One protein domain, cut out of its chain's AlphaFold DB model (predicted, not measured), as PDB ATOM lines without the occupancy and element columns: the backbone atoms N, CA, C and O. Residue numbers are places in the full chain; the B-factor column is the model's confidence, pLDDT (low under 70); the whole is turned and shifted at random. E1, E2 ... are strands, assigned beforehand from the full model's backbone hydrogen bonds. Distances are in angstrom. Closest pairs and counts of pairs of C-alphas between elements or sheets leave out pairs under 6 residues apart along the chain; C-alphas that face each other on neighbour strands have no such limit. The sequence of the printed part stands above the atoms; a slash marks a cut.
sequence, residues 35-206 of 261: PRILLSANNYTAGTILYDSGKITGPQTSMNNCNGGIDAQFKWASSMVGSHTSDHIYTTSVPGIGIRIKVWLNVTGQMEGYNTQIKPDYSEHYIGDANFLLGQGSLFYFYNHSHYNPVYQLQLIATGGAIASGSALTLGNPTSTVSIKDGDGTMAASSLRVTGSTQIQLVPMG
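This is residues 35 to 206 of the 261 residues of the protein "Type 1 fimbrial protein" of Enterobacteriaceae bacterium 8376wD7 (UniProt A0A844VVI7). The domain is a long, narrow rod of strands, in which two strongly twisted sheets, E2 E10 E7 E6 E5 and E8 E4 E12 E13, follow each other along the length and overlap only in part. A small sheet, E1 E14 E11, makes one end, and the pair E3 and E9 lies toward the other end, where E9 runs on into E10 of the five-stranded sheet. The printed part has 172 residues with no named helix and fourteen named strands, E1 to E14 in order along the chain; the class is all strand, though 80 of the 172 residues are in named strands, under half. The three sheets are in the orders E2, E10, E7, E6, E5 and E8, E4, E12, E13, both antiparallel, and E1, E14, E11, mixed, while the pair E3 and E9 is antiparallel. The whole is only just compact, close to loose, with a radius of gyration of the C-alphas of 18.5 A and spans of 65 by 26 by 23 A.

E1, residues 36 to 40, is the parallel neighbour of E14, residues 199 to 205, at 32 degrees, with N 39 and O 203 within hydrogen-bond range at 2.8 A. E14 is also the antiparallel neighbour of E11, residues 168 to 170, with N 200 and O 169 at 2.9 A; the pairing is staggered, with E11 over residues 199 to 201 and E1 over 201 to 205. E2, residues 49 to 52, is an edge strand antiparallel to E10, residues 151 to 158, with N 156 and O 51 at 3.0 A. The closest C-alphas of E1 and E2, Leu 39 and Leu 50, are 7.3 A apart. E3, residues 61 to 67, is antiparallel to E9, residues 143 to 148, with N 63 and O 146 at 2.8 A. E9 runs on into E10 across a break of 2 residues, at 62 degrees. E4, residues 70 to 76, meets E3 only through their link; it is antiparallel to E8, residues 132 to 135, with N 72 and O 132 at 2.8 A, and to E12, residues 176 to 181, with N 73 and O 179 at 2.8 A. E5, residues 84 to 86, E6, residues 89 to 91, and E7, residues 97 to 104, form a meander, each strand the antiparallel neighbour of the one before, with N 85 and O 89 at 2.9 A and N 99 and O 90 at 2.8 A. E7 is also antiparallel to E10 at 160 degrees, with N 102 and O 153 at 2.9 A. E7 and E12 are only just apart, at 8.1 A. E12 and E13, residues 186 to 194, form a hairpin, with N 180 and O 187 at 2.8 A; E13 bends by 53 degrees at residue 189. The closest C-alphas of E10 and E13, Tyr 152 and Leu 192, are 7.2 A apart.

E1 begins at C-alpha 36, (135.002, 160.157, 63.887). From first to last C-alpha, E7 measures 23.6 A, E10 and E13 each 23.2 A, E4 19.6 A, E14 18.9 A and E3 17.8 A. E7 begins at C-alpha 97, (143.910, 156.432, 74.258), and E14 ends at C-alpha 205, (145.456, 162.101, 59.064).

The two C-alphas farthest apart, those of Phe 140 and Gly 206, are 66.4 A apart. The printed part has no cut. The link from E7 to E8, residues 105 to 131, is long; its residues 125 to 126 pair with residues 102 to 103 of E7, antiparallel. The mean pLDDT of the printed part is 84.2, and 23 residues are under 70, among them residues 137 to 142 and 196 to 200.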
ATOM      1  N   PRO A  35     131.365 161.097  65.679       74.81
ATOM      2  CA  PRO A  35     131.464 159.678  65.336       74.81
ATOM      3  C   PRO A  35     132.858 159.305  64.811       74.81
ATOM      4  O   PRO A  35     133.234 158.134  64.798       74.81
ATOM      5  N   ARG A  36     133.627 160.304  64.362       76.50
ATOM      6  CA  ARG A  36     135.002 160.157  63.887       76.50
ATOM      7  C   ARG A  36     135.864 161.244  64.517       76.50
ATOM      8  O   ARG A  36     135.525 162.421  64.423       76.50
ATOM      9  N   ILE A  37     136.982 160.848  65.114       77.50
ATOM     10  CA  ILE A  37     138.022 161.761  65.590       77.50
ATOM     11  C   ILE A  37     139.243 161.566  64.702       77.50
ATOM     12  O   ILE A  37     139.773 160.459  64.578       77.50
ATOM     13  N   LEU A  38     139.667 162.658  64.071       75.88
ATOM     14  CA  LEU A  38     140.868 162.689  63.252       75.88
ATOM     15  C   LEU A  38     142.090 162.781  64.168       75.88
ATOM     16  O   LEU A  38     142.210 163.699  64.978       75.88
ATOM     17  N   LEU A  39     142.989 161.817  64.034       76.44
ATOM     18  CA  LEU A  39     144.255 161.749  64.744       76.44
ATOM     19  C   LEU A  39     145.383 162.059  63.769       76.44
ATOM     20  O   LEU A  39     145.342 161.612  62.646       76.44
ATOM     21  N   SER A  40     146.425 162.776  64.152       66.88
ATOM     22  CA  SER A  40     147.659 162.849  63.374       66.88
ATOM     23  C   SER A  40     148.316 161.466  63.324       66.88
ATOM     24  O   SER A  40     148.314 160.756  64.327       66.88
ATOM     25  N   ALA A  41     148.906 161.089  62.186       58.78
ATOM     26  CA  ALA A  41     149.652 159.832  62.039       58.78
ATOM     27  C   ALA A  41     150.922 159.742  62.918       58.78
ATOM     28  O   ALA A  41     151.584 158.706  62.949       58.78
ATOM     29  N   ASN A  42     151.282 160.813  63.631       61.53
ATOM     30  CA  ASN A  42     152.437 160.835  64.520       61.53
ATOM     31  C   ASN A  42     152.129 160.216  65.893       61.53
ATOM     32  O   ASN A  42     151.013 160.307  66.402       61.53
ATOM     33  N   ASN A  43     153.161 159.667  66.543       66.56
ATOM     34  CA  ASN A  43     153.082 159.285  67.953       66.56
ATOM     35  C   ASN A  43     152.779 160.527  68.798       66.56
ATOM     36  O   ASN A  43     153.582 161.460  68.865       66.56
ATOM     37  N   TYR A  44     151.627 160.524  69.456       76.31
ATOM     38  CA  TYR A  44     151.266 161.583  70.380       76.31
ATOM     39  C   TYR A  44     152.103 161.491  71.650       76.31
ATOM     40  O   TYR A  44     152.318 160.409  72.205       76.31
ATOM     41  N   THR A  45     152.546 162.644  72.141       83.19
ATOM     42  CA  THR A  45     153.097 162.750  73.489       83.19
ATOM     43  C   THR A  45     152.011 162.434  74.512       83.19
ATOM     44  O   THR A  45     150.855 162.828  74.340       83.19
ATOM     45  N   ALA A  46     152.372 161.731  75.585       87.56
ATOM     46  CA  ALA A  46     151.440 161.475  76.677       87.56
ATOM     47  C   ALA A  46     150.902 162.804  77.241       87.56
ATOM     48  O   ALA A  46     151.665 163.748  77.445       87.56
ATOM     49  N   GLY A  47     149.589 162.881  77.461       87.88
ATOM     50  CA  GLY A  47     148.903 164.080  77.948       87.88
ATOM     51  C   GLY A  47     148.333 164.995  76.857       87.88
ATOM     52  O   GLY A  47     147.608 165.935  77.181       87.88
ATOM     53  N   THR A  48     148.584 164.735  75.567       88.94
ATOM     54  CA  THR A  48     147.956 165.518  74.488       88.94
ATOM     55  C   THR A  48     146.444 165.289  74.457       88.94
ATOM     56  O   THR A  48     145.991 164.155  74.304       88.94
ATOM     57  N   ILE A  49     145.659 166.366  74.560       90.44
ATOM     58  CA  ILE A  49     144.199 166.319  74.415       90.44
ATOM     59  C   ILE A  49     143.866 166.095  72.937       90.44
ATOM     60  O   ILE A  49     144.194 166.916  72.084       90.44
ATOM     61  N   LEU A  50     143.224 164.967  72.648       87.00
ATOM     62  CA  LEU A  50     142.780 164.569  71.311       87.00
ATOM     63  C   LEU A  50     141.367 165.068  71.023       87.00
ATOM     64  O   LEU A  50     141.023 165.370  69.885       87.00
ATOM     65  N   TYR A  51     140.549 165.146  72.069       88.75
ATOM     66  CA  TYR A  51     139.193 165.660  72.001       88.75
ATOM     67  C   TYR A  51     138.768 166.221  73.353       88.75
ATOM     68  O   TYR A  51     139.125 165.675  74.398       88.75
ATOM     69  N   ASP A  52     137.965 167.280  73.307       91.50
ATOM     70  CA  ASP A  52     137.368 167.927  74.464       91.50
ATOM     71  C   ASP A  52     135.901 168.244  74.154       91.50
ATOM     72  O   ASP A  52     135.604 168.908  73.159       91.50
ATOM     73  N   SER A  53     134.978 167.765  74.990       89.94
ATOM     74  CA  SER A  53     133.549 168.051  74.827       89.94
ATOM     75  C   SER A  53     133.168 169.500  75.144       89.94
ATOM     76  O   SER A  53     132.031 169.896  74.893       89.94
ATOM     77  N   GLY A  54     134.063 170.262  75.775       92.00
ATOM     78  CA  GLY A  54     133.710 171.467  76.511       92.00
ATOM     79  C   GLY A  54     132.902 171.151  77.775       92.00
ATOM     80  O   GLY A  54     132.574 169.995  78.068       92.00
ATOM     81  N   LYS A  55     132.586 172.200  78.543       93.50
ATOM     82  CA  LYS A  55     131.759 172.103  79.751       93.50
ATOM     83  C   LYS A  55     130.284 172.016  79.377       93.50
ATOM     84  O   LYS A  55     129.749 172.926  78.750       93.50
ATOM     85  N   ILE A  56     129.623 170.952  79.815       92.19
ATOM     86  CA  ILE A  56     128.193 170.733  79.612       92.19
ATOM     87  C   ILE A  56     127.521 170.790  80.974       92.19
ATOM     88  O   ILE A  56     127.840 170.015  81.874       92.19
ATOM     89  N   THR A  57     126.608 171.744  81.114       91.62
ATOM     90  CA  THR A  57     125.904 172.012  82.367       91.62
ATOM     91  C   THR A  57     124.610 171.215  82.392       91.62
ATOM     92  O   THR A  57     123.830 171.265  81.440       91.62
ATOM     93  N   GLY A  58     124.399 170.458  83.464       89.50
ATOM     94  CA  GLY A  58     123.142 169.776  83.726       89.50
ATOM     95  C   GLY A  58     122.029 170.746  84.112       89.50
ATOM     96  O   GLY A  58     122.239 171.957  84.175       89.50
ATOM     97  N   PRO A  59     120.825 170.247  84.396       88.75
ATOM     98  CA  PRO A  59     119.785 171.054  85.022       88.75
ATOM     99  C   PRO A  59     120.135 171.364  86.489       88.75
ATOM    100  O   PRO A  59     120.902 170.646  87.140       88.75
ATOM    101  N   GLN A  60     119.578 172.448  87.028       89.06
ATOM    102  CA  GLN A  60     119.624 172.696  88.469       89.06
ATOM    103  C   GLN A  60     118.683 171.719  89.178       89.06
ATOM    104  O   GLN A  60     117.555 171.493  88.745       89.06
ATOM    105  N   THR A  61     119.143 171.168  90.292       88.38
ATOM    106  CA  THR A  61     118.417 170.179  91.091       88.38
ATOM    107  C   THR A  61     118.701 170.415  92.580       88.38
ATOM    108  O   THR A  61     119.374 171.379  92.959       88.38
ATOM    109  N   SER A  62     118.109 169.605  93.451       86.56
ATOM    110  CA  SER A  62     118.146 169.782  94.901       86.56
ATOM    111  C   SER A  62     118.495 168.486  95.615       86.56
ATOM    112  O   SER A  62     117.913 167.438  95.340       86.56
ATOM    113  N   MET A  63     119.398 168.588  96.582       85.44
ATOM    114  CA  MET A  63     119.615 167.595  97.625       85.44
ATOM    115  C   MET A  63     118.686 167.929  98.790       85.44
ATOM    116  O   MET A  63     118.763 169.035  99.321       85.44
ATOM    117  N   ASN A  64     117.814 166.998  99.184       84.94
ATOM    118  CA  ASN A  64     116.807 167.238 100.221       84.94
ATOM    119  C   ASN A  64     116.851 166.171 101.307       84.94
ATOM    120  O   ASN A  64     116.883 164.981 100.998       84.94
ATOM    121  N   ASN A  65     116.729 166.603 102.564       84.31
ATOM    122  CA  ASN A  65     116.690 165.735 103.738       84.31
ATOM    123  C   ASN A  65     117.892 164.781 103.824       84.31
ATOM    124  O   ASN A  65     117.725 163.602 104.127       84.31
ATOM    125  N   CYS A  66     119.092 165.274 103.521       84.12
ATOM    126  CA  CYS A  66     120.315 164.492 103.668       84.12
ATOM    127  C   CYS A  66     120.710 164.416 105.145       84.12
ATOM    128  O   CYS A  66     120.865 165.458 105.790       84.12
ATOM    129  N   ASN A  67     120.872 163.204 105.670       83.62
ATOM    130  CA  ASN A  67     121.125 162.979 107.090       83.62
ATOM    131  C   ASN A  67     122.624 162.832 107.385       83.62
ATOM    132  O   ASN A  67     123.356 162.156 106.668       83.62
ATOM    133  N   GLY A  68     123.087 163.406 108.493       81.88
ATOM    134  CA  GLY A  68     124.461 163.214 108.955       81.88
ATOM    135  C   GLY A  68     125.523 163.870 108.064       81.88
ATOM    136  O   GLY A  68     125.309 164.945 107.503       81.88
ATOM    137  N   GLY A  69     126.711 163.258 108.016       85.94
ATOM    138  CA  GLY A  69     127.815 163.701 107.159       85.94
ATOM    139  C   GLY A  69     127.553 163.348 105.698       85.94
ATOM    140  O   GLY A  69     127.100 162.244 105.418       85.94
ATOM    141  N   ILE A  70     127.825 164.288 104.796       88.75
ATOM    142  CA  ILE A  70     127.457 164.215 103.381       88.75
ATOM    143  C   ILE A  70     128.725 164.254 102.547       88.75
ATOM    144  O   ILE A  70     129.446 165.251 102.568       88.75
ATOM    145  N   ASP A  71     128.950 163.197 101.781       91.75
ATOM    146  CA  ASP A  71     130.093 163.041 100.893       91.75
ATOM    147  C   ASP A  71     129.635 162.898  99.437       91.75
ATOM    148  O   ASP A  71     128.742 162.108  99.129       91.75
ATOM    149  N   ALA A  72     130.299 163.589  98.515       93.44
ATOM    150  CA  ALA A  72     130.226 163.282  97.093       93.44
ATOM    151  C   ALA A  72     131.209 162.155  96.742       93.44
ATOM    152  O   ALA A  72     132.355 162.145  97.190       93.44
ATOM    153  N   GLN A  73     130.766 161.203  95.924       94.50
ATOM    154  CA  GLN A  73     131.573 160.094  95.416       94.50
ATOM    155  C   GLN A  73     131.662 160.171  93.898       94.50
ATOM    156  O   GLN A  73     130.631 160.173  93.228       94.50
ATOM    157  N   PHE A  74     132.875 160.145  93.354       94.56
ATOM    158  CA  PHE A  74     133.124 160.291  91.922       94.56
ATOM    159  C   PHE A  74     133.519 158.945  91.315       94.56
ATOM    160  O   PHE A  74     134.675 158.536  91.389       94.56
ATOM    161  N   LYS A  75     132.562 158.213  90.734       92.06
ATOM    162  CA  LYS A  75     132.791 156.825  90.307       92.06
ATOM    163  C   LYS A  75     132.599 156.628  88.809       92.06
ATOM    164  O   LYS A  75     131.663 157.139  88.196       92.06
ATOM    165  N   TRP A  76     133.484 155.826  88.226       90.94
ATOM    166  CA  TRP A  76     133.298 155.280  86.886       90.94
ATOM    167  C   TRP A  76     132.161 154.259  86.886       90.94
ATOM    168  O   TRP A  76     131.975 153.528  87.864       90.94
ATOM    169  N   ALA A  77     131.428 154.162  85.777       83.38
ATOM    170  CA  ALA A  77     130.558 153.012  85.562       83.38
ATOM    171  C   ALA A  77     131.434 151.759  85.366       83.38
ATOM    172  O   ALA A  77     132.431 151.797  84.640       83.38
ATOM    173  N   SER A  78     131.091 150.665  86.051       63.25
ATOM    174  CA  SER A  78     132.027 149.635  86.544       63.25
ATOM    175  C   SER A  78     132.689 148.704  85.510       63.25
ATOM    176  O   SER A  78     133.136 147.621  85.869       63.25
ATOM    177  N   SER A  79     132.783 149.089  84.241       67.69
ATOM    178  CA  SER A  79     133.446 148.285  83.201       67.69
ATOM    179  C   SER A  79     134.095 149.100  82.081       67.69
ATOM    180  O   SER A  79     134.581 148.519  81.114       67.69
ATOM    181  N   MET A  80     134.094 150.432  82.179       68.94
ATOM    182  CA  MET A  80     134.442 151.286  81.039       68.94
ATOM    183  C   MET A  80     135.906 151.663  80.926       68.94
ATOM    184  O   MET A  80     136.360 152.034  79.844       68.94
ATOM    185  N   VAL A  81     136.630 151.606  82.034       82.12
ATOM    186  CA  VAL A  81     137.997 152.098  82.111       82.12
ATOM    187  C   VAL A  81     138.900 151.058  82.751       82.12
ATOM    188  O   VAL A  81     138.470 150.293  83.616       82.12
ATOM    189  N   GLY A  82     140.143 151.016  82.288       84.56
ATOM    190  CA  GLY A  82     141.188 150.167  82.837       84.56
ATOM    191  C   GLY A  82     141.935 150.852  83.979       84.56
ATOM    192  O   GLY A  82     141.369 151.601  84.777       84.56
ATOM    193  N   SER A  83     143.238 150.590  84.065       85.19
ATOM    194  CA  SER A  83     144.104 151.185  85.080       85.19
ATOM    195  C   SER A  83     144.195 152.708  84.955       85.19
ATOM    196  O   SER A  83     144.185 153.276  83.855       85.19
ATOM    197  N   HIS A  84     144.331 153.354  86.112       88.94
ATOM    198  CA  HIS A  84     144.764 154.743  86.221       88.94
ATOM    199  C   HIS A  84     146.223 154.853  85.772       88.94
ATOM    200  O   HIS A  84     147.049 154.016  86.137       88.94
ATOM    201  N   THR A  85     146.524 155.856  84.952       83.88
ATOM    202  CA  THR A  85     147.878 156.089  84.430       83.88
ATOM    203  C   THR A  85     148.569 157.204  85.213       83.88
ATOM    204  O   THR A  85     149.538 156.958  85.921       83.88
ATOM    205  N   SER A  86     148.057 158.432  85.090       85.62
ATOM    206  CA  SER A  86     148.465 159.650  85.802       85.62
ATOM    207  C   SER A  86     147.468 160.774  85.483       85.62
ATOM    208  O   SER A  86     146.657 160.613  84.576       85.62
ATOM    209  N   ASP A  87     147.489 161.892  86.216       89.25
ATOM    210  CA  ASP A  87     146.659 163.085  85.925       89.25
ATOM    211  C   ASP A  87     145.155 162.786  85.707       89.25
ATOM    212  O   ASP A  87     144.468 163.392  84.882       89.25
ATOM    213  N   HIS A  88     144.651 161.799  86.459       92.12
ATOM    214  CA  HIS A  88     143.244 161.369  86.444       92.12
ATOM    215  C   HIS A  88     142.809 160.814  85.074       92.12
ATOM    216  O   HIS A  88     141.628 160.787  84.732       92.12
ATOM    217  N   ILE A  89     143.790 160.349  84.295       93.50
ATOM    218  CA  ILE A  89     143.617 159.682  83.011       93.50
ATOM    219  C   ILE A  89     143.542 158.180  83.256       93.50
ATOM    220  O   ILE A  89     144.468 157.563  83.799       93.50
ATOM    221  N   TYR A  90     142.457 157.581  82.787       92.69
ATOM    222  CA  TYR A  90     142.249 156.144  82.832       92.69
ATOM    223  C   TYR A  90     142.391 155.549  81.437       92.69
ATOM    224  O   TYR A  90     141.956 156.143  80.450       92.69
ATOM    225  N   THR A  91     143.010 154.373  81.348       90.19
ATOM    226  CA  THR A  91     143.122 153.645  80.077       90.19
ATOM    227  C   THR A  91     141.745 153.246  79.550       90.19
ATOM    228  O   THR A  91     140.822 152.959  80.315       90.19
ATOM    229  N   THR A  92     141.608 153.225  78.226       88.31
ATOM    230  CA  THR A  92     140.400 152.746  77.544       88.31
ATOM    231  C   THR A  92     140.643 151.384  76.892       88.31
ATOM    232  O   THR A  92     141.744 150.837  76.960       88.31
ATOM    233  N   SER A  93     139.629 150.835  76.216       85.00
ATOM    234  CA  SER A  93     139.783 149.638  75.381       85.00
ATOM    235  C   SER A  93     140.707 149.844  74.174       85.00
ATOM    236  O   SER A  93     141.106 148.863  73.552       85.00
ATOM    237  N   VAL A  94     141.027 151.095  73.820       85.19
ATOM    238  CA  VAL A  94     141.918 151.432  72.707       85.19
ATOM    239  C   VAL A  94     143.310 151.785  73.248       85.19
ATOM    240  O   VAL A  94     143.458 152.798  73.938       85.19
ATOM    241  N   PRO A  95     144.356 151.000  72.923       85.81
ATOM    242  CA  PRO A  95     145.730 151.328  73.295       85.81
ATOM    243  C   PRO A  95     146.156 152.706  72.772       85.81
ATOM    244  O   PRO A  95     145.835 153.080  71.645       85.81
ATOM    245  N   GLY A  96     146.880 153.465  73.597       85.56
ATOM    246  CA  GLY A  96     147.300 154.831  73.270       85.56
ATOM    247  C   GLY A  96     146.249 155.906  73.573       85.56
ATOM    248  O   GLY A  96     146.580 157.092  73.524       85.56
ATOM    249  N   ILE A  97     145.011 155.522  73.922       87.50
ATOM    250  CA  ILE A  97     143.910 156.432  74.258       87.50
ATOM    251  C   ILE A  97     143.489 156.257  75.716       87.50
ATOM    252  O   ILE A  97     143.104 155.175  76.168       87.50
ATOM    253  N   GLY A  98     143.502 157.369  76.435       91.44
ATOM    254  CA  GLY A  98     142.984 157.523  77.780       91.44
ATOM    255  C   GLY A  98     141.751 158.418  77.801       91.44
ATOM    256  O   GLY A  98     141.509 159.209  76.885       91.44
ATOM    257  N   ILE A  99     140.978 158.300  78.872       92.00
ATOM    258  CA  ILE A  99     139.798 159.116  79.136       92.00
ATOM    259  C   ILE A  99     139.940 159.819  80.481       92.00
ATOM    260  O   ILE A  99     140.448 159.254  81.453       92.00
ATOM    261  N   ARG A 100     139.459 161.058  80.528       94.56
ATOM    262  CA  ARG A 100     139.342 161.857  81.742       94.56
ATOM    263  C   ARG A 100     137.998 162.564  81.754       94.56
ATOM    264  O   ARG A 100     137.582 163.116  80.737       94.56
ATOM    265  N   ILE A 101     137.329 162.557  82.902       95.00
ATOM    266  CA  ILE A 101     136.080 163.290  83.106       95.00
ATOM    267  C   ILE A 101     136.277 164.237  84.279       95.00
ATOM    268  O   ILE A 101     136.500 163.794  85.405       95.00
ATOM    269  N   LYS A 102     136.177 165.533  83.984       96.38
ATOM    270  CA  LYS A 102     136.128 166.607  84.972       96.38
ATOM    271  C   LYS A 102     134.682 166.850  85.373       96.38
ATOM    272  O   LYS A 102     133.791 166.810  84.516       96.38
ATOM    273  N   VAL A 103     134.463 167.116  86.652       96.12
ATOM    274  CA  VAL A 103     133.150 167.386  87.228       96.12
ATOM    275  C   VAL A 103     133.216 168.601  88.137       96.12
ATOM    276  O   VAL A 103     134.101 168.705  88.977       96.12
ATOM    277  N   TRP A 104     132.233 169.485  88.017       96.31
ATOM    278  CA  TRP A 104     131.942 170.508  89.016       96.31
ATOM    279  C   TRP A 104     130.571 170.203  89.594       96.31
ATOM    280  O   TRP A 104     129.612 170.076  88.836       96.31
ATOM    281  N   LEU A 105     130.459 170.070  90.915       93.50
ATOM    282  CA  LEU A 105     129.166 169.802  91.551       93.50
ATOM    283  C   LEU A 105     128.269 171.053  91.549       93.50
ATOM    284  O   LEU A 105     127.046 170.939  91.446       93.50
ATOM    285  N   ASN A 106     128.890 172.237  91.649       94.44
ATOM    286  CA  ASN A 106     128.244 173.543  91.825       94.44
ATOM    287  C   ASN A 106     127.164 173.503  92.906       94.44
ATOM    288  O   ASN A 106     126.023 173.922  92.700       94.44
ATOM    289  N   VAL A 107     127.526 172.942  94.054       91.88
ATOM    290  CA  VAL A 107     126.672 172.899  95.234       91.88
ATOM    291  C   VAL A 107     126.681 174.291  95.846       91.88
ATOM    292  O   VAL A 107     127.736 174.863  96.098       91.88
ATOM    293  N   THR A 108     125.501 174.851  96.076       90.88
ATOM    294  CA  THR A 108     125.351 176.221  96.597       90.88
ATOM    295  C   THR A 108     125.508 176.312  98.108       90.88
ATOM    296  O   THR A 108     125.771 177.392  98.625       90.88
ATOM    297  N   GLY A 109     125.317 175.203  98.829       87.12
ATOM    298  CA  GLY A 109     125.255 175.202 100.287       87.12
ATOM    299  C   GLY A 109     124.098 176.042 100.834       87.12
ATOM    300  O   GLY A 109     124.176 176.518 101.961       87.12
ATOM    301  N   GLN A 110     123.056 176.292 100.033       84.06
ATOM    302  CA  GLN A 110     121.919 177.136 100.402       84.06
ATOM    303  C   GLN A 110     120.620 176.612  99.777       84.06
ATOM    304  O   GLN A 110     120.610 176.063  98.673       84.06
ATOM    305  N   MET A 111     119.510 176.787 100.497       82.12
ATOM    306  CA  MET A 111     118.158 176.547  99.995       82.12
ATOM    307  C   MET A 111     117.172 177.431 100.761       82.12
ATOM    308  O   MET A 111     117.224 177.492 101.990       82.12
ATOM    309  N   GLU A 112     116.301 178.147 100.049       81.75
ATOM    310  CA  GLU A 112     115.376 179.101 100.672       81.75
ATOM    311  C   GLU A 112     114.496 178.426 101.730       81.75
ATOM    312  O   GLU A 112     113.883 177.391 101.479       81.75
ATOM    313  N   GLY A 113     114.437 179.016 102.927       79.19
ATOM    314  CA  GLY A 113     113.655 178.486 104.048       79.19
ATOM    315  C   GLY A 113     114.333 177.373 104.855       79.19
ATOM    316  O   GLY A 113     113.746 176.913 105.833       79.19
ATOM    317  N   TYR A 114     115.565 176.974 104.514       78.25
ATOM    318  CA  TYR A 114     116.306 175.920 105.214       78.25
ATOM    319  C   TYR A 114     117.680 176.401 105.690       78.25
ATOM    320  O   TYR A 114     118.395 177.106 104.982       78.25
ATOM    321  N   ASN A 115     118.073 175.970 106.891       75.00
ATOM    322  CA  ASN A 115     119.453 176.083 107.355       75.00
ATOM    323  C   ASN A 115     120.198 174.790 107.000       75.00
ATOM    324  O   ASN A 115     119.669 173.701 107.217       75.00
ATOM    325  N   THR A 116     121.407 174.894 106.458       80.00
ATOM    326  CA  THR A 116     122.174 173.744 105.968       80.00
ATOM    327  C   THR A 116     123.633 173.846 106.385       80.00
ATOM    328  O   THR A 116     124.192 174.934 106.493       80.00
ATOM    329  N   GLN A 117     124.245 172.698 106.657       83.94
ATOM    330  CA  GLN A 117     125.669 172.555 106.970       83.94
ATOM    331  C   GLN A 117     126.474 172.076 105.751       83.94
ATOM    332  O   GLN A 117     127.645 171.710 105.877       83.94
ATOM    333  N   ILE A 118     125.848 172.060 104.570       87.12
ATOM    334  CA  ILE A 118     126.522 171.793 103.302       87.12
ATOM    335  C   ILE A 118     127.348 173.021 102.923       87.12
ATOM    336  O   ILE A 118     126.834 174.132 102.810       87.12
ATOM    337  N   LYS A 119     128.642 172.811 102.709       88.62
ATOM    338  CA  LYS A 119     129.570 173.807 102.197       88.62
ATOM    339  C   LYS A 119     129.348 173.982 100.693       88.62
ATOM    340  O   LYS A 119     129.232 172.980  99.985       88.62
ATOM    341  N   PRO A 120     129.324 175.230 100.199       91.50
ATOM    342  CA  PRO A 120     129.326 175.475  98.771       91.50
ATOM    343  C   PRO A 120     130.578 174.871  98.129       91.50
ATOM    344  O   PRO A 120     131.677 174.992  98.677       91.50
ATOM    345  N   ASP A 121     130.413 174.260  96.963       94.56
ATOM    346  CA  ASP A 121     131.511 173.707  96.184       94.56
ATOM    347  C   ASP A 121     131.326 173.998  94.695       94.56
ATOM    348  O   ASP A 121     130.363 173.563  94.065       94.56
ATOM    349  N   TYR A 122     132.300 174.722  94.150       94.56
ATOM    350  CA  TYR A 122     132.417 175.085  92.738       94.56
ATOM    351  C   TYR A 122     133.779 174.662  92.171       94.56
ATOM    352  O   TYR A 122     134.201 175.156  91.123       94.56
ATOM    353  N   SER A 123     134.516 173.820  92.904       95.62
ATOM    354  CA  SER A 123     135.848 173.380  92.506       95.62
ATOM    355  C   SER A 123     135.787 172.287  91.437       95.62
ATOM    356  O   SER A 123     134.739 171.695  91.172       95.62
ATOM    357  N   GLU A 124     136.908 172.101  90.743       96.62
ATOM    358  CA  GLU A 124     137.060 171.026  89.768       96.62
ATOM    359  C   GLU A 124     137.408 169.729  90.499       96.62
ATOM    360  O   GLU A 124     138.399 169.678  91.225       96.62
ATOM    361  N   HIS A 125     136.621 168.691  90.240       96.50
ATOM    362  CA  HIS A 125     136.865 167.313  90.658       96.50
ATOM    363  C   HIS A 125     137.007 166.415  89.436       96.50
ATOM    364  O   HIS A 125     136.694 166.798  88.303       96.50
ATOM    365  N   TYR A 126     137.416 165.178  89.670       96.12
ATOM    366  CA  TYR A 126     137.603 164.168  88.647       96.12
ATOM    367  C   TYR A 126     136.867 162.884  89.000       96.12
ATOM    368  O   TYR A 126     136.797 162.451  90.150       96.12
ATOM    369  N   ILE A 127     136.338 162.214  87.979       94.50
ATOM    370  CA  ILE A 127     135.843 160.850  88.168       94.50
ATOM    371  C   ILE A 127     137.013 159.937  88.547       94.50
ATOM    372  O   ILE A 127     137.988 159.827  87.806       94.50
ATOM    373  N   GLY A 128     136.883 159.258  89.689       91.81
ATOM    374  CA  GLY A 128     137.943 158.463  90.302       91.81
ATOM    375  C   GLY A 128     138.585 159.101  91.535       91.81
ATOM    376  O   GLY A 128     139.371 158.423  92.198       91.81
ATOM    377  N   ASP A 129     138.232 160.348  91.866       93.19
ATOM    378  CA  ASP A 129     138.694 161.014  93.085       93.19
ATOM    379  C   ASP A 129     138.215 160.321  94.363       93.19
ATOM    380  O   ASP A 129     137.220 159.585  94.398       93.19
ATOM    381  N   ALA A 130     138.935 160.603  95.451       92.88
ATOM    382  CA  ALA A 130     138.481 160.277  96.794       92.88
ATOM    383  C   ALA A 130     137.151 160.984  97.112       92.88
ATOM    384  O   ALA A 130     136.786 161.988  96.502       92.88
ATOM    385  N   ASN A 131     136.429 160.462  98.104       94.19
ATOM    386  CA  ASN A 131     135.178 161.073  98.540       94.19
ATOM    387  C   ASN A 131     135.417 162.516  99.010       94.19
ATOM    388  O   ASN A 131     136.334 162.770  99.795       94.19
ATOM    389  N   PHE A 132     134.559 163.434  98.572       94.38
ATOM    390  CA  PHE A 132     134.634 164.843  98.937       94.38
ATOM    391  C   PHE A 132     133.558 165.201  99.959       94.38
ATOM    392  O   PHE A 132     132.365 165.089  99.676       94.38
ATOM    393  N   LEU A 133     133.982 165.656 101.138       92.12
ATOM    394  CA  LEU A 133     133.081 166.027 102.225       92.12
ATOM    395  C   LEU A 133     132.379 167.354 101.913       92.12
ATOM    396  O   LEU A 133     132.969 168.429 102.035       92.12
ATOM    397  N   LEU A 134     131.094 167.272 101.577       90.56
ATOM    398  CA  LEU A 134     130.232 168.421 101.323       90.56
ATOM    399  C   LEU A 134     129.704 169.036 102.612       90.56
ATOM    400  O   LEU A 134     129.580 170.250 102.699       90.56
ATOM    401  N   GLY A 135     129.390 168.242 103.630       84.94
ATOM    402  CA  GLY A 135     128.794 168.770 104.853       84.94
ATOM    403  C   GLY A 135     128.937 167.825 106.029       84.94
ATOM    404  O   GLY A 135     129.074 166.617 105.858       84.94
ATOM    405  N   GLN A 136     128.912 168.378 107.238       77.44
ATOM    406  CA  GLN A 136     128.892 167.589 108.466       77.44
ATOM    407  C   GLN A 136     127.487 167.590 109.060       77.44
ATOM    408  O   GLN A 136     126.793 168.605 109.045       77.44
ATOM    409  N   GLY A 137     127.081 166.450 109.614       66.50
ATOM    410  CA  GLY A 137     125.880 166.384 110.437       66.50
ATOM    411  C   GLY A 137     126.067 167.188 111.721       66.50
ATOM    412  O   GLY A 137     127.174 167.267 112.255       66.50
ATOM    413  N   SER A 138     124.985 167.763 112.238       67.62
ATOM    414  CA  SER A 138     124.977 168.441 113.536       67.62
ATOM    415  C   SER A 138     123.942 167.803 114.453       67.62
ATOM    416  O   SER A 138     122.897 167.351 113.993       67.62
ATOM    417  N   LEU A 139     124.203 167.820 115.765       61.03
ATOM    418  CA  LEU A 139     123.283 167.304 116.787       61.03
ATOM    419  C   LEU A 139     121.899 167.982 116.761       61.03
ATOM    420  O   LEU A 139     120.934 167.409 117.256       61.03
ATOM    421  N   PHE A 140     121.815 169.201 116.216       61.22
ATOM    422  CA  PHE A 140     120.601 170.027 116.200       61.22
ATOM    423  C   PHE A 140     120.006 170.226 114.799       61.22
ATOM    424  O   PHE A 140     118.917 170.781 114.676       61.22
ATOM    425  N   TYR A 141     120.701 169.771 113.753       63.03
ATOM    426  CA  TYR A 141     120.249 169.850 112.363       63.03
ATOM    427  C   TYR A 141     120.308 168.455 111.755       63.03
ATOM    428  O   TYR A 141     121.338 168.021 111.242       63.03
ATOM    429  N   PHE A 142     119.185 167.749 111.863       65.62
ATOM    430  CA  PHE A 142     119.062 166.359 111.426       65.62
ATOM    431  C   PHE A 142     119.091 166.214 109.900       65.62
ATOM    432  O   PHE A 142     119.475 165.168 109.392       65.62
ATOM    433  N   TYR A 143     118.717 167.269 109.174       79.25
ATOM    434  CA  TYR A 143     118.527 167.226 107.732       79.25
ATOM    435  C   TYR A 143     119.156 168.436 107.057       79.25
ATOM    436  O   TYR A 143     118.894 169.579 107.426       79.25
ATOM    437  N   ASN A 144     119.983 168.165 106.052       83.12
ATOM    438  CA  ASN A 144     120.623 169.177 105.233       83.12
ATOM    439  C   ASN A 144     120.000 169.231 103.843       83.12
ATOM    440  O   ASN A 144     119.526 168.227 103.300       83.12
ATOM    441  N   HIS A 145     120.060 170.428 103.266       86.00
ATOM    442  CA  HIS A 145     119.486 170.730 101.969       86.00
ATOM    443  C   HIS A 145     120.405 171.647 101.167       86.00
ATOM    444  O   HIS A 145     121.082 172.497 101.742       86.00
ATOM    445  N   SER A 146     120.441 171.492  99.850       88.94
ATOM    446  CA  SER A 146     121.175 172.413  98.981       88.94
ATOM    447  C   SER A 146     120.708 172.287  97.542       88.94
ATOM    448  O   SER A 146     120.414 171.185  97.075       88.94
ATOM    449  N   HIS A 147     120.747 173.390  96.802       89.69
ATOM    450  CA  HIS A 147     120.754 173.318  95.344       89.69
ATOM    451  C   HIS A 147     122.128 172.931  94.822       89.69
ATOM    452  O   HIS A 147     123.149 173.287  95.425       89.69
ATOM    453  N   TYR A 148     122.139 172.228  93.696       90.94
ATOM    454  CA  TYR A 148     123.350 171.926  92.953       90.94
ATOM    455  C   TYR A 148     123.071 171.875  91.450       90.94
ATOM    456  O   TYR A 148     121.926 171.695  91.017       90.94
ATOM    457  N   ASN A 149     124.116 172.072  90.651       92.31
ATOM    458  CA  ASN A 149     124.007 172.108  89.201       92.31
ATOM    459  C   ASN A 149     125.261 171.507  88.545       92.31
ATOM    460  O   ASN A 149     126.217 172.232  88.255       92.31
ATOM    461  N   PRO A 150     125.281 170.183  88.326       93.00
ATOM    462  CA  PRO A 150     126.501 169.494  87.953       93.00
ATOM    463  C   PRO A 150     126.940 169.885  86.541       93.00
ATOM    464  O   PRO A 150     126.128 170.001  85.623       93.00
ATOM    465  N   VAL A 151     128.243 170.054  86.354       95.19
ATOM    466  CA  VAL A 151     128.868 170.318  85.055       95.19
ATOM    467  C   VAL A 151     129.867 169.213  84.777       95.19
ATOM    468  O   VAL A 151     130.681 168.893  85.639       95.19
ATOM    469  N   TYR A 152     129.837 168.668  83.567       94.88
ATOM    470  CA  TYR A 152     130.769 167.636  83.122       94.88
ATOM    471  C   TYR A 152     131.588 168.119  81.929       94.88
ATOM    472  O   TYR A 152     131.091 168.851  81.073       94.88
ATOM    473  N   GLN A 153     132.835 167.667  81.853       95.00
ATOM    474  CA  GLN A 153     133.690 167.824  80.681       95.00
ATOM    475  C   GLN A 153     134.453 166.521  80.445       95.00
ATOM    476  O   GLN A 153     135.194 166.058  81.313       95.00
ATOM    477  N   LEU A 154     134.256 165.925  79.270       93.00
ATOM    478  CA  LEU A 154     134.907 164.690  78.847       93.00
ATOM    479  C   LEU A 154     136.078 165.023  77.928       93.00
ATOM    480  O   LEU A 154     135.925 165.753  76.949       93.00
ATOM    481  N   GLN A 155     137.232 164.434  78.224       93.31
ATOM    482  CA  GLN A 155     138.437 164.560  77.419       93.31
ATOM    483  C   GLN A 155     138.958 163.182  77.017       93.31
ATOM    484  O   GLN A 155     139.070 162.280  77.852       93.31
ATOM    485  N   LEU A 156     139.307 163.043  75.738       90.44
ATOM    486  CA  LEU A 156     140.111 161.927  75.245       90.44
ATOM    487  C   LEU A 156     141.547 162.406  75.110       90.44
ATOM    488  O   LEU A 156     141.803 163.469  74.543       90.44
ATOM    489  N   ILE A 157     142.476 161.644  75.668       91.62
ATOM    490  CA  ILE A 157     143.857 162.074  75.872       91.62
ATOM    491  C   ILE A 157     144.784 160.967  75.389       91.62
ATOM    492  O   ILE A 157     144.542 159.792  75.649       91.62
ATOM    493  N   ALA A 158     145.858 161.321  74.696       89.75
ATOM    494  CA  ALA A 158     146.874 160.352  74.323       89.75
ATOM    495  C   ALA A 158     147.644 159.872  75.562       89.75
ATOM    496  O   ALA A 158     148.159 160.683  76.332       89.75
ATOM    497  N   THR A 159     147.785 158.559  75.741       88.94
ATOM    498  CA  THR A 159     148.598 157.975  76.829       88.94
ATOM    499  C   THR A 159     150.071 157.810  76.444       88.94
ATOM    500  O   THR A 159     150.866 157.337  77.250       88.94
ATOM    501  N   GLY A 160     150.435 158.194  75.218       79.81
ATOM    502  CA  GLY A 160     151.741 157.933  74.621       79.81
ATOM    503  C   GLY A 160     151.764 156.625  73.827       79.81
ATOM    504  O   GLY A 160     151.121 155.644  74.202       79.81
ATOM    505  N   GLY A 161     152.514 156.626  72.724       73.94
ATOM    506  CA  GLY A 161     152.640 155.486  71.810       73.94
ATOM    507  C   GLY A 161     151.748 155.586  70.569       73.94
ATOM    508  O   GLY A 161     151.082 156.596  70.340       73.94
ATOM    509  N   ALA A 162     151.777 154.537  69.747       72.31
ATOM    510  CA  ALA A 162     150.995 154.471  68.518       72.31
ATOM    511  C   ALA A 162     149.518 154.183  68.826       72.31
ATOM    512  O   ALA A 162     149.207 153.312  69.639       72.31
ATOM    513  N   ILE A 163     148.616 154.881  68.135       75.12
ATOM    514  CA  ILE A 163     147.175 154.622  68.185       75.12
ATOM    515  C   ILE A 163     146.799 153.905  66.890       75.12
ATOM    516  O   ILE A 163     146.973 154.451  65.801       75.12
ATOM    517  N   ALA A 164     146.313 152.668  66.998       69.44
ATOM    518  CA  ALA A 164     145.982 151.863  65.826       69.44
ATOM    519  C   ALA A 164     144.828 152.491  65.021       69.44
ATOM    520  O   ALA A 164     143.786 152.856  65.576       69.44
ATOM    521  N   SER A 165     145.003 152.585  63.701       66.81
ATOM    522  CA  SER A 165     143.996 153.108  62.773       66.81
ATOM    523  C   SER A 165     142.728 152.257  62.767       66.81
ATOM    524  O   SER A 165     142.809 151.029  62.806       66.81
ATOM    525  N   GLY A 166     141.556 152.889  62.665       67.94
ATOM    526  CA  GLY A 166     140.281 152.167  62.605       67.94
ATOM    527  C   GLY A 166     139.842 151.579  63.949       67.94
ATOM    528  O   GLY A 166     138.870 150.828  63.997       67.94
ATOM    529  N   SER A 167     140.526 151.943  65.039       75.31
ATOM    530  CA  SER A 167     140.108 151.591  66.392       75.31
ATOM    531  C   SER A 167     138.760 152.219  66.727       75.31
ATOM    532  O   SER A 167     138.443 153.337  66.313       75.31
ATOM    533  N   ALA A 168     137.995 151.480  67.519       79.12
ATOM    534  CA  ALA A 168     136.662 151.826  67.959       79.12
ATOM    535  C   ALA A 168     136.653 151.969  69.481       79.12
ATOM    536  O   ALA A 168     136.820 150.983  70.201       79.12
ATOM    537  N   LEU A 169     136.473 153.194  69.973       81.12
ATOM    538  CA  LEU A 169     136.301 153.441  71.401       81.12
ATOM    539  C   LEU A 169     134.824 153.325  71.755       81.12
ATOM    540  O   LEU A 169     134.033 154.127  71.262       81.12
ATOM    541  N   THR A 170     134.484 152.371  72.622       79.38
ATOM    542  CA  THR A 170     133.132 152.236  73.172       79.38
ATOM    543  C   THR A 170     133.025 152.959  74.509       79.38
ATOM    544  O   THR A 170     133.840 152.709  75.394       79.38
ATOM    545  N   LEU A 171     132.015 153.816  74.681       80.62
ATOM    546  CA  LEU A 171     131.672 154.434  75.968       80.62
ATOM    547  C   LEU A 171     130.427 153.799  76.598       80.62
ATOM    548  O   LEU A 171     129.488 153.403  75.910       80.62
ATOM    549  N   GLY A 172     130.430 153.699  77.926       77.81
ATOM    550  CA  GLY A 172     129.358 153.081  78.696       77.81
ATOM    551  C   GLY A 172     128.225 154.050  78.922       77.81
ATOM    552  O   GLY A 172     128.416 155.268  78.879       77.81
ATOM    553  N   ASN A 173     127.051 153.502  79.206       80.94
ATOM    554  CA  ASN A 173     125.875 154.284  79.539       80.94
ATOM    555  C   ASN A 173     125.275 153.808  80.877       80.94
ATOM    556  O   ASN A 173     124.667 152.737  80.910       80.94
ATOM    557  N   PRO A 174     125.409 154.583  81.970       83.00
ATOM    558  CA  PRO A 174     126.160 155.838  82.061       83.00
ATOM    559  C   PRO A 174     127.675 155.618  81.922       83.00
ATOM    560  O   PRO A 174     128.173 154.511  82.096       83.00
ATOM    561  N   THR A 175     128.415 156.673  81.590       88.00
ATOM    562  CA  THR A 175     129.883 156.652  81.502       88.00
ATOM    563  C   THR A 175     130.505 156.842  82.886       88.00
ATOM    564  O   THR A 175     131.469 156.170  83.252       88.00
ATOM    565  N   SER A 176     129.907 157.718  83.691       90.88
ATOM    566  CA  SER A 176     130.297 157.970  85.076       90.88
ATOM    567  C   SER A 176     129.092 158.381  85.902       90.88
ATOM    568  O   SER A 176     128.151 158.972  85.369       90.88
ATOM    569  N   THR A 177     129.164 158.155  87.207       91.81
ATOM    570  CA  THR A 177     128.138 158.569  88.159       91.81
ATOM    571  C   THR A 177     128.794 159.276  89.333       91.81
ATOM    572  O   THR A 177     129.743 158.775  89.940       91.81
ATOM    573  N   VAL A 178     128.264 160.450  89.653       92.56
ATOM    574  CA  VAL A 178     128.485 161.099  90.936       92.56
ATOM    575  C   VAL A 178     127.340 160.722  91.854       92.56
ATOM    576  O   VAL A 178     126.168 160.882  91.506       92.56
ATOM    577  N   SER A 179     127.690 160.220  93.030       91.75
ATOM    578  CA  SER A 179     126.734 159.818  94.053       91.75
ATOM    579  C   SER A 179     126.897 160.670  95.299       91.75
ATOM    580  O   SER A 179     128.016 161.021  95.658       91.75
ATOM    581  N   ILE A 180     125.798 160.946  95.992       90.31
ATOM    582  CA  ILE A 180     125.835 161.475  97.352       90.31
ATOM    583  C   ILE A 180     125.744 160.299  98.320       90.31
ATOM    584  O   ILE A 180     124.848 159.460  98.217       90.31
ATOM    585  N   LYS A 181     126.693 160.227  99.248       90.25
ATOM    586  CA  LYS A 181     126.646 159.356 100.415       90.25
ATOM    587  C   LYS A 181     126.304 160.200 101.630       90.25
ATOM    588  O   LYS A 181     126.925 161.232 101.851       90.25
ATOM    589  N   ASP A 182     125.353 159.732 102.414       87.62
ATOM    590  CA  ASP A 182     124.988 160.332 103.685       87.62
ATOM    591  C   ASP A 182     124.982 159.266 104.799       87.62
ATOM    592  O   ASP A 182     125.500 158.155 104.617       87.62
ATOM    593  N   GLY A 183     124.446 159.605 105.972       81.75
ATOM    594  CA  GLY A 183     124.332 158.679 107.101       81.75
ATOM    595  C   GLY A 183     123.400 157.488 106.851       81.75
ATOM    596  O   GLY A 183     123.551 156.461 107.513       81.75
ATOM    597  N   ASP A 184     122.485 157.603 105.888       81.62
ATOM    598  CA  ASP A 184     121.438 156.623 105.619       81.62
ATOM    599  C   ASP A 184     121.797 155.711 104.432       81.62
ATOM    600  O   ASP A 184     121.351 154.564 104.374       81.62
ATOM    601  N   GLY A 185     122.660 156.158 103.511       84.62
ATOM    602  CA  GLY A 185     123.172 155.306 102.440       84.62
ATOM    603  C   GLY A 185     123.947 156.041 101.350       84.62
ATOM    604  O   GLY A 185     124.611 157.043 101.577       84.62
ATOM    605  N   THR A 186     123.908 155.512 100.127       87.94
ATOM    606  CA  THR A 186     124.493 156.156  98.941       87.94
ATOM    607  C   THR A 186     123.480 156.159  97.811       87.94
ATOM    608  O   THR A 186     122.882 155.126  97.517       87.94
ATOM    609  N   MET A 187     123.328 157.298  97.145       86.19
ATOM    610  CA  MET A 187     122.422 157.466  96.015       86.19
ATOM    611  C   MET A 187     123.100 158.176  94.851       86.19
ATOM    612  O   MET A 187     123.924 159.062  95.054       86.19
ATOM    613  N   ALA A 188     122.735 157.803  93.627       88.06
ATOM    614  CA  ALA A 188     123.176 158.521  92.436       88.06
ATOM    615  C   ALA A 188     122.563 159.928  92.423       88.06
ATOM    616  O   ALA A 188     121.367 160.093  92.667       88.06
ATOM    617  N   ALA A 189     123.404 160.926  92.162       87.88
ATOM    618  CA  ALA A 189     122.998 162.321  92.103       87.88
ATOM    619  C   ALA A 189     122.968 162.837  90.670       87.88
ATOM    620  O   ALA A 189     121.984 163.410  90.206       87.88
ATOM    621  N   SER A 190     124.040 162.556  89.941       90.38
ATOM    622  CA  SER A 190     124.147 162.879  88.530       90.38
ATOM    623  C   SER A 190     124.962 161.822  87.816       90.38
ATOM    624  O   SER A 190     126.004 161.375  88.298       90.38
ATOM    625  N   SER A 191     124.501 161.425  86.639       91.12
ATOM    626  CA  SER A 191     125.253 160.560  85.744       91.12
ATOM    627  C   SER A 191     125.583 161.280  84.448       91.12
ATOM    628  O   SER A 191     124.744 161.971  83.872       91.12
ATOM    629  N   LEU A 192     126.805 161.071  83.960       91.06
ATOM    630  CA  LEU A 192     127.169 161.441  82.601       91.06
ATOM    631  C   LEU A 192     126.778 160.304  81.666       91.06
ATOM    632  O   LEU A 192     127.242 159.173  81.826       91.06
ATOM    633  N   ARG A 193     125.957 160.608  80.668       89.12
ATOM    634  CA  ARG A 193     125.552 159.676  79.617       89.12
ATOM    635  C   ARG A 193     126.044 160.194  78.281       89.12
ATOM    636  O   ARG A 193     125.793 161.335  77.917       89.12
ATOM    637  N   VAL A 194     126.717 159.345  77.527       82.94
ATOM    638  CA  VAL A 194     127.037 159.624  76.129       82.94
ATOM    639  C   VAL A 194     126.011 158.899  75.267       82.94
ATOM    640  O   VAL A 194     125.825 157.691  75.412       82.94
ATOM    641  N   THR A 195     125.324 159.628  74.391       71.50
ATOM    642  CA  THR A 195     124.311 159.083  73.475       71.50
ATOM    643  C   THR A 195     124.663 159.417  72.020       71.50
ATOM    644  O   THR A 195     125.467 160.305  71.753       71.50
ATOM    645  N   GLY A 196     124.110 158.666  71.061       61.56
ATOM    646  CA  GLY A 196     124.299 158.905  69.620       61.56
ATOM    647  C   GLY A 196     125.408 158.069  68.975       61.56
ATOM    648  O   GLY A 196     125.122 157.243  68.113       61.56
ATOM    649  N   SER A 197     126.659 158.223  69.412       59.91
ATOM    650  CA  SER A 197     127.788 157.405  68.950       59.91
ATOM    651  C   SER A 197     128.534 156.862  70.162       59.91
ATOM    652  O   SER A 197     129.360 157.542  70.765       59.91
ATOM    653  N   THR A 198     128.198 155.636  70.572       59.12
ATOM    654  CA  THR A 198     128.987 154.947  71.601       59.12
ATOM    655  C   THR A 198     130.329 154.512  71.048       59.12
ATOM    656  O   THR A 198     131.226 154.334  71.852       59.12
ATOM    657  N   GLN A 199     130.455 154.372  69.723       65.56
ATOM    658  CA  GLN A 199     131.633 153.893  69.014       65.56
ATOM    659  C   GLN A 199     132.301 155.031  68.237       65.56
ATOM    660  O   GLN A 199     131.851 155.404  67.156       65.56
ATOM    661  N   ILE A 200     133.404 155.551  68.766       69.94
ATOM    662  CA  ILE A 200     134.164 156.622  68.119       69.94
ATOM    663  C   ILE A 200     135.257 156.001  67.252       69.94
ATOM    664  O   ILE A 200     136.105 155.265  67.765       69.94
ATOM    665  N   GLN A 201     135.248 156.301  65.950       74.88
ATOM    666  CA  GLN A 201     136.289 155.851  65.028       74.88
ATOM    667  C   GLN A 201     137.489 156.799  65.063       74.88
ATOM    668  O   GLN A 201     137.353 158.005  64.845       74.88
ATOM    669  N   LEU A 202     138.675 156.240  65.273       71.69
ATOM    670  CA  LEU A 202     139.933 156.981  65.248       71.69
ATOM    671  C   LEU A 202     140.588 156.836  63.870       71.69
ATOM    672  O   LEU A 202     140.917 155.724  63.442       71.69
ATOM    673  N   VAL A 203     140.738 157.956  63.161       69.44
ATOM    674  CA  VAL A 203     141.198 157.984  61.762       69.44
ATOM    675  C   VAL A 203     142.508 158.763  61.677       69.44
ATOM    676  O   VAL A 203     142.501 159.948  62.011       69.44
ATOM    677  N   PRO A 204     143.626 158.148  61.256       66.50
ATOM    678  CA  PRO A 204     144.871 158.875  61.064       66.50
ATOM    679  C   PRO A 204     144.753 159.866  59.891       66.50
ATOM    680  O   PRO A 204     144.263 159.525  58.822       66.50
ATOM    681  N   MET A 205     145.231 161.089  60.082       72.25
ATOM    682  CA  MET A 205     145.456 162.101  59.064       72.25
ATOM    683  C   MET A 205     146.800 161.786  58.432       72.25
ATOM    684  O   MET A 205     147.835 161.788  59.107       72.25
ATOM    685  N   GLY A 206     146.770 161.503  57.143       70.12
ATOM    686  CA  GLY A 206     147.915 161.062  56.376       70.12
ATOM    687  C   GLY A 206     147.547 160.956  54.908       70.12
ATOM    688  O   GLY A 206     146.368 160.968  54.543       70.12
TER     689      GLY A 206